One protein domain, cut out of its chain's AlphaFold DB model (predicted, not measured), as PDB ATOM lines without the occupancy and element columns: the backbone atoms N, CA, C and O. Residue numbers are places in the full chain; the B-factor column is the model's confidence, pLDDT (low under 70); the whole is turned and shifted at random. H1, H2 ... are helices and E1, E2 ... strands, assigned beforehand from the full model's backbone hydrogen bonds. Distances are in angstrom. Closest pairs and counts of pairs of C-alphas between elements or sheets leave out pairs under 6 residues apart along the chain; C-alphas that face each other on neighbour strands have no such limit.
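What this domain is: This is residues 264 to 276, 314 to 355 and 428 to 480 of the 533 residues of an uncharacterized protein of Exophiala oligosperma (UniProt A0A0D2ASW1). The model is a long, narrow, strongly twisted ribbon of antiparallel strands, with E5, E4 and E1 making its length and the short E3 at one edge. Helix H2 lies slantwise over part of one face, over E4 and E3, and the short strand E2 lies over E5 on that face too; the other face is bare, and residues 475 to 480 stick out as a free tail beyond E5. The printed part has 108 residues, with two named helices and five named strands in the order E1 H1 E2 H2 E3 E4 E5, and the sheet's order is E1 E5 E4 E3. The class is mixed, helices and strands. The whole is only just loose, close to compact, with a radius of gyration of the C-alphas of 15.7 A, and spans 53 by 26 by 26 A.

Where its parts are: E1 is residues 264 to 272, 25.8 A long, beginning at C-alpha 264 at (-25.230, 22.444, -39.699). H1 is residues 317 to 326, 14.1 A, and E2 is residues 330 to 332, 5.4 A. H2, residues 340 to 353, is 19.9 A long and begins at C-alpha 340 at (-46.112, 27.350, -51.981). E3 is residues 431 to 433, 7.1 A, and E4 is residues 442 to 453, 31.6 A. E5, residues 459 to 473, is 42.0 A long and ends at C-alpha 473 at (-17.605, 27.231, -43.504).

How they stand to each other: E1, an edge strand, is antiparallel to E5 at 159 degrees, with N 267 and O 467 2.9 A apart, within hydrogen-bond range. E5 and E4 form a hairpin at 149 degrees, with N 446 and O 464 at 2.8 A. E3 and E4 form a hairpin at 143 degrees, with N 432 and O 443 at 2.8 A. E3 E4 E5 is a meander, each strand the antiparallel neighbour of the one before. H2 is on the sheet at a height of 8.4 A, in two layers, a helix on one face of a sheet; its closest C-alphas to E4 are those of Phe 346 and Phe 445, 6.9 A. On the local plane it stands at 47 degrees to E4. H1 is close to H2 but not clearly touching, the closest C-alphas, Ala 317 and Cys 347, being 6.3 A apart. E2 pairs with no named strand; its closest C-alpha to E5 is Leu 331 to Val 467, 7.1 A. In H1 and H2 every O i to N i+4 pair is within hydrogen-bond range.

The domain as a whole: The farthest C-alphas, Gly 457 and Glu 477, are 52.8 A apart. Residues 277 to 313 and 356 to 427 are not printed, with C-alpha gaps of 6.8 A and 12.9 A. Of the links printed whole, none is long. Mean pLDDT of the printed part is 74.1, and 34 residues are under 70, among them 268 to 276 and 471 to 480.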
ATOM      1  N   LEU A 264     -23.826  22.785 -39.522       51.94
ATOM      2  CA  LEU A 264     -25.230  22.444 -39.699       51.94
ATOM      3  C   LEU A 264     -26.042  23.204 -38.649       51.94
ATOM      4  O   LEU A 264     -25.825  23.007 -37.451       51.94
ATOM      5  N   LEU A 265     -26.968  24.052 -39.090       58.81
ATOM      6  CA  LEU A 265     -27.963  24.678 -38.221       58.81
ATOM      7  C   LEU A 265     -29.255  23.864 -38.291       58.81
ATOM      8  O   LEU A 265     -29.755  23.591 -39.383       58.81
ATOM      9  N   ILE A 266     -29.785  23.476 -37.132       67.31
ATOM     10  CA  ILE A 266     -31.057  22.758 -37.018       67.31
ATOM     11  C   ILE A 266     -32.057  23.693 -36.343       67.31
ATOM     12  O   ILE A 266     -31.926  23.974 -35.156       67.31
ATOM     13  N   THR A 267     -33.063  24.151 -37.082       70.38
ATOM     14  CA  THR A 267     -34.159  24.962 -36.534       70.38
ATOM     15  C   THR A 267     -35.416  24.111 -36.432       70.38
ATOM     16  O   THR A 267     -35.788  23.463 -37.408       70.38
ATOM     17  N   LYS A 268     -36.075  24.097 -35.270       66.38
ATOM     18  CA  LYS A 268     -37.369  23.429 -35.076       66.38
ATOM     19  C   LYS A 268     -38.439  24.486 -34.840       66.38
ATOM     20  O   LYS A 268     -38.362  25.201 -33.851       66.38
ATOM     21  N   VAL A 269     -39.415  24.565 -35.735       69.75
ATOM     22  CA  VAL A 269     -40.600  25.419 -35.578       69.75
ATOM     23  C   VAL A 269     -41.760  24.522 -35.174       69.75
ATOM     24  O   VAL A 269     -42.007  23.522 -35.847       69.75
ATOM     25  N   ALA A 270     -42.433  24.838 -34.072       58.97
ATOM     26  CA  ALA A 270     -43.596  24.097 -33.607       58.97
ATOM     27  C   ALA A 270     -44.842  24.976 -33.755       58.97
ATOM     28  O   ALA A 270     -44.910  26.046 -33.159       58.97
ATOM     29  N   LEU A 271     -45.810  24.536 -34.556       62.44
ATOM     30  CA  LEU A 271     -47.135  25.145 -34.606       62.44
ATOM     31  C   LEU A 271     -48.058  24.385 -33.656       62.44
ATOM     32  O   LEU A 271     -48.207  23.163 -33.771       62.44
ATOM     33  N   LEU A 272     -48.638  25.122 -32.713       52.97
ATOM     34  CA  LEU A 272     -49.635  24.626 -31.777       52.97
ATOM     35  C   LEU A 272     -51.021  24.792 -32.397       52.97
ATOM     36  O   LEU A 272     -51.377  25.893 -32.812       52.97
ATOM     37  N   GLN A 273     -51.816  23.726 -32.407       56.56
ATOM     38  CA  GLN A 273     -53.242  23.857 -32.666       56.56
ATOM     39  C   GLN A 273     -54.041  23.838 -31.364       56.56
ATOM     40  O   GLN A 273     -53.823  22.997 -30.490       56.56
ATOM     41  N   ALA A 274     -54.993  24.767 -31.281       47.66
ATOM     42  CA  ALA A 274     -56.052  24.796 -30.285       47.66
ATOM     43  C   ALA A 274     -56.957  23.542 -30.403       47.66
ATOM     44  O   ALA A 274     -56.911  22.827 -31.407       47.66
ATOM     45  N   PRO A 275     -57.731  23.218 -29.361       45.50
ATOM     46  CA  PRO A 275     -58.060  21.842 -29.021       45.50
ATOM     47  C   PRO A 275     -58.880  21.092 -30.076       45.50
ATOM     48  O   PRO A 275     -59.832  21.636 -30.635       45.50
ATOM     49  N   SER A 276     -58.583  19.793 -30.235       44.25
ATOM     50  CA  SER A 276     -59.408  18.835 -30.988       44.25
ATOM     51  C   SER A 276     -60.892  19.023 -30.645       44.25
ATOM     52  O   SER A 276     -61.213  19.131 -29.451       44.25
ATOM     53  N   LEU A 314     -57.473  16.942 -38.249       62.44
ATOM     54  CA  LEU A 314     -56.807  17.749 -37.219       62.44
ATOM     55  C   LEU A 314     -56.421  19.116 -37.796       62.44
ATOM     56  O   LEU A 314     -56.777  20.121 -37.217       62.44
ATOM     57  N   PHE A 315     -55.831  19.175 -38.992       65.00
ATOM     58  CA  PHE A 315     -55.435  20.433 -39.625       65.00
ATOM     59  C   PHE A 315     -56.214  20.687 -40.921       65.00
ATOM     60  O   PHE A 315     -56.070  19.923 -41.881       65.00
ATOM     61  N   SER A 316     -56.969  21.788 -40.983       76.31
ATOM     62  CA  SER A 316     -57.391  22.372 -42.261       76.31
ATOM     63  C   SER A 316     -56.136  22.813 -43.014       76.31
ATOM     64  O   SER A 316     -55.311  23.570 -42.496       76.31
ATOM     65  N   ALA A 317     -55.959  22.319 -44.243       77.69
ATOM     66  CA  ALA A 317     -54.810  22.687 -45.069       77.69
ATOM     67  C   ALA A 317     -54.752  24.204 -45.315       77.69
ATOM     68  O   ALA A 317     -53.660  24.761 -45.418       77.69
ATOM     69  N   LYS A 318     -55.920  24.860 -45.364       82.38
ATOM     70  CA  LYS A 318     -56.041  26.311 -45.489       82.38
ATOM     71  C   LYS A 318     -55.499  27.013 -44.246       82.38
ATOM     72  O   LYS A 318     -54.622  27.850 -44.377       82.38
ATOM     73  N   ASP A 319     -55.914  26.596 -43.056       81.69
ATOM     74  CA  ASP A 319     -55.533  27.261 -41.804       81.69
ATOM     75  C   ASP A 319     -54.030  27.126 -41.535       81.69
ATOM     76  O   ASP A 319     -53.377  28.075 -41.107       81.69
ATOM     77  N   VAL A 320     -53.446  25.960 -41.838       79.25
ATOM     78  CA  VAL A 320     -51.991  25.781 -41.729       79.25
ATOM     79  C   VAL A 320     -51.252  26.567 -42.803       79.25
ATOM     80  O   VAL A 320     -50.194  27.124 -42.520       79.25
ATOM     81  N   SER A 321     -51.790  26.638 -44.020       82.12
ATOM     82  CA  SER A 321     -51.235  27.484 -45.078       82.12
ATOM     83  C   SER A 321     -51.227  28.953 -44.664       82.12
ATOM     84  O   SER A 321     -50.190  29.605 -44.779       82.12
ATOM     85  N   ASP A 322     -52.337  29.451 -44.131       83.19
ATOM     86  CA  ASP A 322     -52.491  30.831 -43.680       83.19
ATOM     87  C   ASP A 322     -51.552  31.115 -42.495       83.19
ATOM     88  O   ASP A 322     -50.822  32.106 -42.513       83.19
ATOM     89  N   ALA A 323     -51.456  30.198 -41.526       82.75
ATOM     90  CA  ALA A 323     -50.536  30.312 -40.393       82.75
ATOM     91  C   ALA A 323     -49.057  30.299 -40.821       82.75
ATOM     92  O   ALA A 323     -48.273  31.136 -40.378       82.75
ATOM     93  N   LEU A 324     -48.654  29.378 -41.704       83.50
ATOM     94  CA  LEU A 324     -47.281  29.310 -42.219       83.50
ATOM     95  C   LEU A 324     -46.935  30.503 -43.118       83.50
ATOM     96  O   LEU A 324     -45.771  30.893 -43.170       83.50
ATOM     97  N   SER A 325     -47.924  31.076 -43.810       84.38
ATOM     98  CA  SER A 325     -47.761  32.271 -44.650       84.38
ATOM     99  C   SER A 325     -47.681  33.556 -43.831       84.38
ATOM    100  O   SER A 325     -46.923  34.454 -44.193       84.38
ATOM    101  N   ALA A 326     -48.411  33.632 -42.716       82.88
ATOM    102  CA  ALA A 326     -48.336  34.741 -41.768       82.88
ATOM    103  C   ALA A 326     -46.983  34.789 -41.035       82.88
ATOM    104  O   ALA A 326     -46.510  35.862 -40.662       82.88
ATOM    105  N   LEU A 327     -46.329  33.637 -40.856       80.06
ATOM    106  CA  LEU A 327     -44.965  33.572 -40.341       80.06
ATOM    107  C   LEU A 327     -43.963  34.003 -41.425       80.06
ATOM    108  O   LEU A 327     -43.600  33.208 -42.297       80.06
ATOM    109  N   ASP A 328     -43.419  35.222 -41.330       77.00
ATOM    110  CA  ASP A 328     -42.301  35.680 -42.182       77.00
ATOM    111  C   ASP A 328     -40.958  35.041 -41.770       77.00
ATOM    112  O   ASP A 328     -39.936  35.695 -41.569       77.00
ATOM    113  N   PHE A 329     -40.949  33.717 -41.621       83.56
ATOM    114  CA  PHE A 329     -39.771  32.955 -41.245       83.56
ATOM    115  C   PHE A 329     -39.055  32.440 -42.497       83.56
ATOM    116  O   PHE A 329     -39.545  31.565 -43.217       83.56
ATOM    117  N   ARG A 330     -37.860  32.964 -42.778       84.69
ATOM    118  CA  ARG A 330     -37.054  32.534 -43.933       84.69
ATOM    119  C   ARG A 330     -36.303  31.244 -43.619       84.69
ATOM    120  O   ARG A 330     -35.488  31.229 -42.698       84.69
ATOM    121  N   LEU A 331     -36.523  30.180 -44.402       85.44
ATOM    122  CA  LEU A 331     -35.791  28.905 -44.314       85.44
ATOM    123  C   LEU A 331     -34.381  28.975 -44.896       85.44
ATOM    124  O   LEU A 331     -33.487  28.240 -44.490       85.44
ATOM    125  N   CYS A 332     -34.187  29.831 -45.883       87.06
ATOM    126  CA  CYS A 332     -32.899  30.203 -46.452       87.06
ATOM    127  C   CYS A 332     -33.121  31.489 -47.267       87.06
ATOM    128  O   CYS A 332     -34.269  31.928 -47.378       87.06
ATOM    129  N   PRO A 333     -32.085  32.088 -47.875       85.69
ATOM    130  CA  PRO A 333     -32.267  33.252 -48.748       85.69
ATOM    131  C   PRO A 333     -33.278  33.033 -49.887       85.69
ATOM    132  O   PRO A 333     -33.879  33.988 -50.364       85.69
ATOM    133  N   HIS A 334     -33.495  31.779 -50.295       88.69
ATOM    134  CA  HIS A 334     -34.325  31.416 -51.445       88.69
ATOM    135  C   HIS A 334     -35.737  30.942 -51.088       88.69
ATOM    136  O   HIS A 334     -36.555  30.796 -51.984       88.69
ATOM    137  N   MET A 335     -36.011  30.625 -49.817       88.69
ATOM    138  CA  MET A 335     -37.268  29.985 -49.414       88.69
ATOM    139  C   MET A 335     -37.777  30.546 -48.094       88.69
ATOM    140  O   MET A 335     -37.034  30.623 -47.111       88.69
ATOM    141  N   LYS A 336     -39.070  30.862 -48.057       92.12
ATOM    142  CA  LYS A 336     -39.808  31.232 -46.844       92.12
ATOM    143  C   LYS A 336     -40.670  30.073 -46.373       92.12
ATOM    144  O   LYS A 336     -41.011  29.218 -47.176       92.12
ATOM    145  N   LEU A 337     -41.029  30.044 -45.094       87.81
ATOM    146  CA  LEU A 337     -41.866  28.986 -44.532       87.81
ATOM    147  C   LEU A 337     -43.241  28.894 -45.226       87.81
ATOM    148  O   LEU A 337     -43.702  27.788 -45.499       87.81
ATOM    149  N   GLY A 338     -43.822  30.038 -45.594       88.56
ATOM    150  CA  GLY A 338     -45.046  30.143 -46.397       88.56
ATOM    151  C   GLY A 338     -44.874  29.949 -47.908       88.56
ATOM    152  O   GLY A 338     -45.791  30.242 -48.666       88.56
ATOM    153  N   ASP A 339     -43.707  29.509 -48.387       91.44
ATOM    154  CA  ASP A 339     -43.500  29.256 -49.816       91.44
ATOM    155  C   ASP A 339     -44.456  28.143 -50.306       91.44
ATOM    156  O   ASP A 339     -44.494  27.064 -49.692       91.44
ATOM    157  N   PRO A 340     -45.201  28.347 -51.415       88.50
ATOM    158  CA  PRO A 340     -46.112  27.350 -51.981       88.50
ATOM    159  C   PRO A 340     -45.486  25.963 -52.158       88.50
ATOM    160  O   PRO A 340     -46.166  24.943 -52.017       88.50
ATOM    161  N   TYR A 341     -44.178  25.888 -52.422       89.69
ATOM    162  CA  TYR A 341     -43.478  24.613 -52.520       89.69
ATOM    163  C   TYR A 341     -43.448  23.855 -51.181       89.69
ATOM    164  O   TYR A 341     -43.721  22.650 -51.148       89.69
ATOM    165  N   ILE A 342     -43.173  24.542 -50.071       87.25
ATOM    166  CA  ILE A 342     -43.173  23.960 -48.719       87.25
ATOM    167  C   ILE A 342     -44.583  23.512 -48.346       87.25
ATOM    168  O   ILE A 342     -44.770  22.373 -47.909       87.25
ATOM    169  N   LEU A 343     -45.570  24.371 -48.601       86.06
ATOM    170  CA  LEU A 343     -46.983  24.088 -48.364       86.06
ATOM    171  C   LEU A 343     -47.450  22.862 -49.155       86.06
ATOM    172  O   LEU A 343     -48.081  21.970 -48.598       86.06
ATOM    173  N   SER A 344     -47.045  22.731 -50.421       84.31
ATOM    174  CA  SER A 344     -47.391  21.562 -51.242       84.31
ATOM    175  C   SER A 344     -46.847  20.244 -50.669       84.31
ATOM    176  O   SER A 344     -47.498  19.199 -50.761       84.31
ATOM    177  N   LYS A 345     -45.659  20.273 -50.046       84.69
ATOM    178  CA  LYS A 345     -45.047  19.105 -49.393       84.69
ATOM    179  C   LYS A 345     -45.717  18.798 -48.060       84.69
ATOM    180  O   LYS A 345     -45.901  17.622 -47.751       84.69
ATOM    181  N   PHE A 346     -46.107  19.831 -47.318       80.88
ATOM    182  CA  PHE A 346     -46.889  19.700 -46.097       80.88
ATOM    183  C   PHE A 346     -48.268  19.087 -46.369       80.88
ATOM    184  O   PHE A 346     -48.598  18.062 -45.780       80.88
ATOM    185  N   CYS A 347     -49.032  19.627 -47.324       75.69
ATOM    186  CA  CYS A 347     -50.352  19.106 -47.679       75.69
ATOM    187  C   CYS A 347     -50.280  17.626 -48.070       75.69
ATOM    188  O   CYS A 347     -51.082  16.826 -47.603       75.69
ATOM    189  N   ARG A 348     -49.261  17.221 -48.841       70.62
ATOM    190  CA  ARG A 348     -49.030  15.801 -49.165       70.62
ATOM    191  C   ARG A 348     -48.710  14.952 -47.934       70.62
ATOM    192  O   ARG A 348     -49.170  13.816 -47.857       70.62
ATOM    193  N   ALA A 349     -47.946  15.483 -46.981       68.62
ATOM    194  CA  ALA A 349     -47.657  14.805 -45.719       68.62
ATOM    195  C   ALA A 349     -48.926  14.557 -44.910       68.62
ATOM    196  O   ALA A 349     -49.180  13.433 -44.490       68.62
ATOM    197  N   CYS A 350     -49.741  15.598 -44.755       65.75
ATOM    198  CA  CYS A 350     -50.982  15.539 -43.999       65.75
ATOM    199  C   CYS A 350     -52.015  14.629 -44.658       65.75
ATOM    200  O   CYS A 350     -52.597  13.793 -43.969       65.75
ATOM    201  N   ILE A 351     -52.174  14.712 -45.982       60.06
ATOM    202  CA  ILE A 351     -53.077  13.843 -46.751       60.06
ATOM    203  C   ILE A 351     -52.643  12.375 -46.645       60.06
ATOM    204  O   ILE A 351     -53.489  11.507 -46.475       60.06
ATOM    205  N   ASN A 352     -51.341  12.075 -46.669       54.09
ATOM    206  CA  ASN A 352     -50.859  10.692 -46.554       54.09
ATOM    207  C   ASN A 352     -50.942  10.125 -45.127       54.09
ATOM    208  O   ASN A 352     -50.997   8.908 -44.958       54.09
ATOM    209  N   THR A 353     -50.937  10.974 -44.094       53.22
ATOM    210  CA  THR A 353     -51.191  10.539 -42.706       53.22
ATOM    211  C   THR A 353     -52.673  10.360 -42.397       53.22
ATOM    212  O   THR A 353     -53.017   9.640 -41.459       53.22
ATOM    213  N   GLN A 354     -53.561  10.962 -43.191       53.22
ATOM    214  CA  GLN A 354     -54.979  10.636 -43.163       53.22
ATOM    215  C   GLN A 354     -55.136   9.263 -43.822       53.22
ATOM    216  O   GLN A 354     -54.880   9.102 -45.012       53.22
ATOM    217  N   ARG A 355     -55.511   8.236 -43.047       49.09
ATOM    218  CA  ARG A 355     -55.882   6.935 -43.619       49.09
ATOM    219  C   ARG A 355     -57.024   7.170 -44.606       49.09
ATOM    220  O   ARG A 355     -58.161   7.394 -44.191       49.09
ATOM    221  N   ASN A 428     -43.392   7.429 -43.276       55.00
ATOM    222  CA  ASN A 428     -43.059   8.284 -44.414       55.00
ATOM    223  C   ASN A 428     -42.856   9.738 -43.960       55.00
ATOM    224  O   ASN A 428     -43.779  10.552 -43.967       55.00
ATOM    225  N   ARG A 429     -41.633  10.088 -43.550       62.78
ATOM    226  CA  ARG A 429     -41.285  11.465 -43.199       62.78
ATOM    227  C   ARG A 429     -41.262  12.266 -44.487       62.78
ATOM    228  O   ARG A 429     -40.431  12.018 -45.361       62.78
ATOM    229  N   CYS A 430     -42.152  13.240 -44.597       73.50
ATOM    230  CA  CYS A 430     -42.143  14.151 -45.729       73.50
ATOM    231  C   CYS A 430     -40.946  15.088 -45.593       73.50
ATOM    232  O   CYS A 430     -40.937  16.001 -44.767       73.50
ATOM    233  N   LYS A 431     -39.907  14.791 -46.376       86.50
ATOM    234  CA  LYS A 431     -38.675  15.569 -46.485       86.50
ATOM    235  C   LYS A 431     -38.723  16.406 -47.765       86.50
ATOM    236  O   LYS A 431     -39.148  15.920 -48.815       86.50
ATOM    237  N   GLY A 432     -38.278  17.652 -47.678       90.31
ATOM    238  CA  GLY A 432     -38.069  18.549 -48.809       90.31
ATOM    239  C   GLY A 432     -36.675  19.169 -48.761       90.31
ATOM    240  O   GLY A 432     -36.014  19.164 -47.724       90.31
ATOM    241  N   SER A 433     -36.218  19.692 -49.892       91.81
ATOM    242  CA  SER A 433     -34.965  20.439 -50.006       91.81
ATOM    243  C   SER A 433     -35.154  21.672 -50.878       91.81
ATOM    244  O   SER A 433     -36.042  21.689 -51.734       91.81
ATOM    245  N   CYS A 434     -34.321  22.689 -50.664       90.69
ATOM    246  CA  CYS A 434     -34.207  23.827 -51.570       90.69
ATOM    247  C   CYS A 434     -33.624  23.374 -52.916       90.69
ATOM    248  O   CYS A 434     -32.702  22.559 -52.938       90.69
ATOM    249  N   TYR A 435     -34.170  23.876 -54.029       86.00
ATOM    250  CA  TYR A 435     -33.720  23.514 -55.382       86.00
ATOM    251  C   TYR A 435     -32.678  24.468 -55.968       86.00
ATOM    252  O   TYR A 435     -32.092  24.166 -57.008       86.00
ATOM    253  N   THR A 436     -32.435  25.615 -55.331       83.56
ATOM    254  CA  THR A 436     -31.443  26.576 -55.815       83.56
ATOM    255  C   THR A 436     -30.052  25.951 -55.774       83.56
ATOM    256  O   THR A 436     -29.626  25.444 -54.731       83.56
ATOM    257  N   ARG A 437     -29.333  25.990 -56.905       78.00
ATOM    258  CA  ARG A 437     -27.971  25.444 -57.024       78.00
ATOM    259  C   ARG A 437     -27.080  26.010 -55.910       78.00
ATOM    260  O   ARG A 437     -27.069  27.211 -55.672       78.00
ATOM    261  N   GLY A 438     -26.374  25.129 -55.200       81.00
ATOM    262  CA  GLY A 438     -25.510  25.488 -54.067       81.00
ATOM    263  C   GLY A 438     -26.208  25.558 -52.699       81.00
ATOM    264  O   GLY A 438     -25.536  25.441 -51.675       81.00
ATOM    265  N   CYS A 439     -27.541  25.651 -52.635       82.25
ATOM    266  CA  CYS A 439     -28.269  25.637 -51.366       82.25
ATOM    267  C   CYS A 439     -28.530  24.196 -50.900       82.25
ATOM    268  O   CYS A 439     -29.244  23.441 -51.553       82.25
ATOM    269  N   LYS A 440     -27.992  23.809 -49.736       87.50
ATOM    270  CA  LYS A 440     -28.188  22.465 -49.149       87.50
ATOM    271  C   LYS A 440     -29.237  22.438 -48.031       87.50
ATOM    272  O   LYS A 440     -29.202  21.561 -47.171       87.50
ATOM    273  N   THR A 441     -30.155  23.405 -48.010       88.00
ATOM    274  CA  THR A 441     -31.223  23.446 -47.006       88.00
ATOM    275  C   THR A 441     -32.200  22.296 -47.222       88.00
ATOM    276  O   THR A 441     -32.765  22.147 -48.304       88.00
ATOM    277  N   GLN A 442     -32.418  21.502 -46.179       91.38
ATOM    278  CA  GLN A 442     -33.424  20.449 -46.113       91.38
ATOM    279  C   GLN A 442     -34.434  20.777 -45.020       91.38
ATOM    280  O   GLN A 442     -34.107  21.415 -44.026       91.38
ATOM    281  N   PHE A 443     -35.666  20.326 -45.174       91.69
ATOM    282  CA  PHE A 443     -36.694  20.455 -44.152       91.69
ATOM    283  C   PHE A 443     -37.513  19.175 -44.061       91.69
ATOM    284  O   PHE A 443     -37.630  18.416 -45.025       91.69
ATOM    285  N   MET A 444     -38.064  18.911 -42.884       89.25
ATOM    286  CA  MET A 444     -38.964  17.793 -42.647       89.25
ATOM    287  C   MET A 444     -40.107  18.205 -41.737       89.25
ATOM    288  O   MET A 444     -39.921  18.997 -40.815       89.25
ATOM    289  N   PHE A 445     -41.263  17.603 -41.979       84.31
ATOM    290  CA  PHE A 445     -42.439  17.756 -41.135       84.31
ATOM    291  C   PHE A 445     -42.609  16.526 -40.258       84.31
ATOM    292  O   PHE A 445     -42.431  15.390 -40.707       84.31
ATOM    293  N   GLN A 446     -42.977  16.759 -39.009       82.62
ATOM    294  CA  GLN A 446     -43.367  15.731 -38.069       82.62
ATOM    295  C   GLN A 446     -44.541  16.241 -37.247       82.62
ATOM    296  O   GLN A 446     -44.448  17.290 -36.626       82.62
ATOM    297  N   THR A 447     -45.626  15.482 -37.192       78.88
ATOM    298  CA  THR A 447     -46.687  15.716 -36.214       78.88
ATOM    299  C   THR A 447     -46.387  14.930 -34.938       78.88
ATOM    300  O   THR A 447     -45.881  13.804 -34.994       78.88
ATOM    301  N   ARG A 448     -46.637  15.528 -33.772       77.56
ATOM    302  CA  ARG A 448     -46.543  14.863 -32.467       77.56
ATOM    303  C   ARG A 448     -47.712  15.260 -31.588       77.56
ATOM    304  O   ARG A 448     -47.999  16.438 -31.453       77.56
ATOM    305  N   GLU A 449     -48.343  14.293 -30.948       77.19
ATOM    306  CA  GLU A 449     -49.304  14.578 -29.886       77.19
ATOM    307  C   GLU A 449     -48.569  15.035 -28.618       77.19
ATOM    308  O   GLU A 449     -47.456  14.581 -28.331       77.19
ATOM    309  N   SER A 450     -49.178  15.948 -27.863       75.75
ATOM    310  CA  SER A 450     -48.701  16.350 -26.548       75.75
ATOM    311  C   SER A 450     -48.760  15.152 -25.605       75.75
ATOM    312  O   SER A 450     -49.714  14.372 -25.604       75.75
ATOM    313  N   LEU A 451     -47.710  14.990 -24.796       73.75
ATOM    314  CA  LEU A 451     -47.641  13.897 -23.824       73.75
ATOM    315  C   LEU A 451     -48.644  14.098 -22.683       73.75
ATOM    316  O   LEU A 451     -49.205  13.124 -22.184       73.75
ATOM    317  N   SER A 452     -48.890  15.352 -22.305       70.81
ATOM    318  CA  SER A 452     -49.891  15.746 -21.321       70.81
ATOM    319  C   SER A 452     -51.090  16.409 -22.005       70.81
ATOM    320  O   SER A 452     -50.897  17.180 -22.955       70.81
ATOM    321  N   PRO A 453     -52.323  16.133 -21.549       73.31
ATOM    322  CA  PRO A 453     -53.465  16.955 -21.915       73.31
ATOM    323  C   PRO A 453     -53.295  18.381 -21.370       73.31
ATOM    324  O   PRO A 453     -52.584  18.596 -20.386       73.31
ATOM    325  N   ASP A 454     -53.931  19.350 -22.018       74.50
ATOM    326  CA  ASP A 454     -54.052  20.716 -21.517       74.50
ATOM    327  C   ASP A 454     -55.016  20.800 -20.316       74.50
ATOM    328  O   ASP A 454     -55.587  19.797 -19.878       74.50
ATOM    329  N   SER A 455     -55.220  22.006 -19.776       65.38
ATOM    330  CA  SER A 455     -56.145  22.251 -18.657       65.38
ATOM    331  C   SER A 455     -57.598  21.859 -18.962       65.38
ATOM    332  O   SER A 455     -58.382  21.671 -18.036       65.38
ATOM    333  N   SER A 456     -57.954  21.685 -20.240       76.75
ATOM    334  CA  SER A 456     -59.268  21.205 -20.675       76.75
ATOM    335  C   SER A 456     -59.351  19.675 -20.797       76.75
ATOM    336  O   SER A 456     -60.384  19.141 -21.202       76.75
ATOM    337  N   GLY A 457     -58.273  18.956 -20.466       78.12
ATOM    338  CA  GLY A 457     -58.178  17.504 -20.605       78.12
ATOM    339  C   GLY A 457     -57.890  17.040 -22.037       78.12
ATOM    340  O   GLY A 457     -57.940  15.838 -22.310       78.12
ATOM    341  N   ARG A 458     -57.579  17.950 -22.969       73.12
ATOM    342  CA  ARG A 458     -57.406  17.633 -24.392       73.12
ATOM    343  C   ARG A 458     -55.934  17.536 -24.760       73.12
ATOM    344  O   ARG A 458     -55.114  18.353 -24.355       73.12
ATOM    345  N   ARG A 459     -55.578  16.525 -25.553       71.44
ATOM    346  CA  ARG A 459     -54.222  16.406 -26.101       71.44
ATOM    347  C   ARG A 459     -54.073  17.364 -27.275       71.44
ATOM    348  O   ARG A 459     -54.898  17.370 -28.187       71.44
ATOM    349  N   GLN A 460     -53.026  18.171 -27.236       77.81
ATOM    350  CA  GLN A 460     -52.677  19.094 -28.305       77.81
ATOM    351  C   GLN A 460     -51.877  18.343 -29.367       77.81
ATOM    352  O   GLN A 460     -51.114  17.434 -29.046       77.81
ATOM    353  N   VAL A 461     -52.025  18.714 -30.634       75.75
ATOM    354  CA  VAL A 461     -51.196  18.162 -31.710       75.75
ATOM    355  C   VAL A 461     -50.239  19.242 -32.181       75.75
ATOM    356  O   VAL A 461     -50.639  20.334 -32.573       75.75
ATOM    357  N   TRP A 462     -48.957  18.918 -32.127       78.44
ATOM    358  CA  TRP A 462     -47.857  19.772 -32.530       78.44
ATOM    359  C   TRP A 462     -47.452  19.436 -33.953       78.44
ATOM    360  O   TRP A 462     -47.107  18.288 -34.250       78.44
ATOM    361  N   LEU A 463     -47.420  20.440 -34.820       80.19
ATOM    362  CA  LEU A 463     -46.736  20.338 -36.100       80.19
ATOM    363  C   LEU A 463     -45.305  20.853 -35.941       80.19
ATOM    364  O   LEU A 463     -45.076  22.045 -35.776       80.19
ATOM    365  N   ILE A 464     -44.340  19.943 -35.998       82.50
ATOM    366  CA  ILE A 464     -42.909  20.217 -35.882       82.50
ATOM    367  C   ILE A 464     -42.297  20.266 -37.280       82.50
ATOM    368  O   ILE A 464     -42.326  19.288 -38.027       82.50
ATOM    369  N   ILE A 465     -41.672  21.390 -37.611       85.38
ATOM    370  CA  ILE A 465     -40.939  21.605 -38.855       85.38
ATOM    371  C   ILE A 465     -39.462  21.694 -38.501       85.38
ATOM    372  O   ILE A 465     -39.017  22.675 -37.907       85.38
ATOM    373  N   ALA A 466     -38.697  20.654 -38.828       85.88
ATOM    374  CA  ALA A 466     -37.256  20.637 -38.609       85.88
ATOM    375  C   ALA A 466     -36.532  21.026 -39.898       85.88
ATOM    376  O   ALA A 466     -36.678  20.366 -40.925       85.88
ATOM    377  N   VAL A 467     -35.742  22.089 -39.829       87.69
ATOM    378  CA  VAL A 467     -35.027  22.689 -40.953       87.69
ATOM    379  C   VAL A 467     -33.538  22.503 -40.713       87.69
ATOM    380  O   VAL A 467     -32.988  23.011 -39.742       87.69
ATOM    381  N   TYR A 468     -32.896  21.774 -41.609       85.31
ATOM    382  CA  TYR A 468     -31.467  21.520 -41.641       85.31
ATOM    383  C   TYR A 468     -30.853  22.462 -42.665       85.31
ATOM    384  O   TYR A 468     -31.052  22.294 -43.868       85.31
ATOM    385  N   ARG A 469     -30.123  23.471 -42.203       81.75
ATOM    386  CA  ARG A 469     -29.458  24.434 -43.081       81.75
ATOM    387  C   ARG A 469     -27.969  24.199 -43.070       81.75
ATOM    388  O   ARG A 469     -27.360  23.998 -42.019       81.75
ATOM    389  N   TRP A 470     -27.389  24.284 -44.253       75.88
ATOM    390  CA  TRP A 470     -25.953  24.251 -44.429       75.88
ATOM    391  C   TRP A 470     -25.448  25.676 -44.579       75.88
ATOM    392  O   TRP A 470     -25.745  26.322 -45.582       75.88
ATOM    393  N   LEU A 471     -24.706  26.164 -43.589       67.06
ATOM    394  CA  LEU A 471     -24.224  27.550 -43.577       67.06
ATOM    395  C   LEU A 471     -22.853  27.714 -44.252       67.06
ATOM    396  O   LEU A 471     -22.278  28.791 -44.223       67.06
ATOM    397  N   GLY A 472     -22.312  26.646 -44.847       65.38
ATOM    398  CA  GLY A 472     -20.939  26.650 -45.349       65.38
ATOM    399  C   GLY A 472     -19.905  26.665 -44.210       65.38
ATOM    400  O   GLY A 472     -20.234  26.304 -43.070       65.38
ATOM    401  N   PRO A 473     -18.638  26.997 -44.511       51.50
ATOM    402  CA  PRO A 473     -17.605  27.231 -43.504       51.50
ATOM    403  C   PRO A 473     -17.946  28.494 -42.694       51.50
ATOM    404  O   PRO A 473     -18.103  29.565 -43.264       51.50
ATOM    405  N   LEU A 474     -18.038  28.405 -41.362       47.56
ATOM    406  CA  LEU A 474     -18.389  29.553 -40.490       47.56
ATOM    407  C   LEU A 474     -17.276  30.610 -40.334       47.56
ATOM    408  O   LEU A 474     -17.412  31.530 -39.518       47.56
ATOM    409  N   GLN A 475     -16.164  30.445 -41.050       41.72
ATOM    410  CA  GLN A 475     -14.911  31.169 -40.833       41.72
ATOM    411  C   GLN A 475     -14.581  32.215 -41.906       41.72
ATOM    412  O   GLN A 475     -13.493  32.771 -41.871       41.72
ATOM    413  N   THR A 476     -15.475  32.524 -42.846       42.91
ATOM    414  CA  THR A 476     -15.193  33.586 -43.825       42.91
ATOM    415  C   THR A 476     -15.473  34.975 -43.236       42.91
ATOM    416  O   THR A 476     -16.530  35.201 -42.646       42.91
ATOM    417  N   GLU A 477     -14.522  35.898 -43.411       46.09
ATOM    418  CA  GLU A 477     -14.502  37.262 -42.846       46.09
ATOM    419  C   GLU A 477     -15.622  38.179 -43.372       46.09
ATOM    420  O   GLU A 477     -16.010  39.140 -42.712       46.09
ATOM    421  N   LEU A 478     -16.226  37.838 -44.511       46.31
ATOM    422  CA  LEU A 478     -17.406  38.505 -45.065       46.31
ATOM    423  C   LEU A 478     -18.682  37.792 -44.603       46.31
ATOM    424  O   LEU A 478     -19.318  37.055 -45.357       46.31
ATOM    425  N   ARG A 479     -19.055  37.971 -43.332       54.03
ATOM    426  CA  ARG A 479     -20.359  37.504 -42.844       54.03
ATOM    427  C   ARG A 479     -21.457  38.451 -43.311       54.03
ATOM    428  O   ARG A 479     -21.421  39.639 -43.009       54.03
ATOM    429  N   ASP A 480     -22.472  37.903 -43.973       48.06
ATOM    430  CA  ASP A 480     -23.759  38.581 -44.110       48.06
ATOM    431  C   ASP A 480     -24.360  38.729 -42.694       48.06
ATOM    432  O   ASP A 480     -24.641  37.717 -42.034       48.06
TER     433      ASP A 480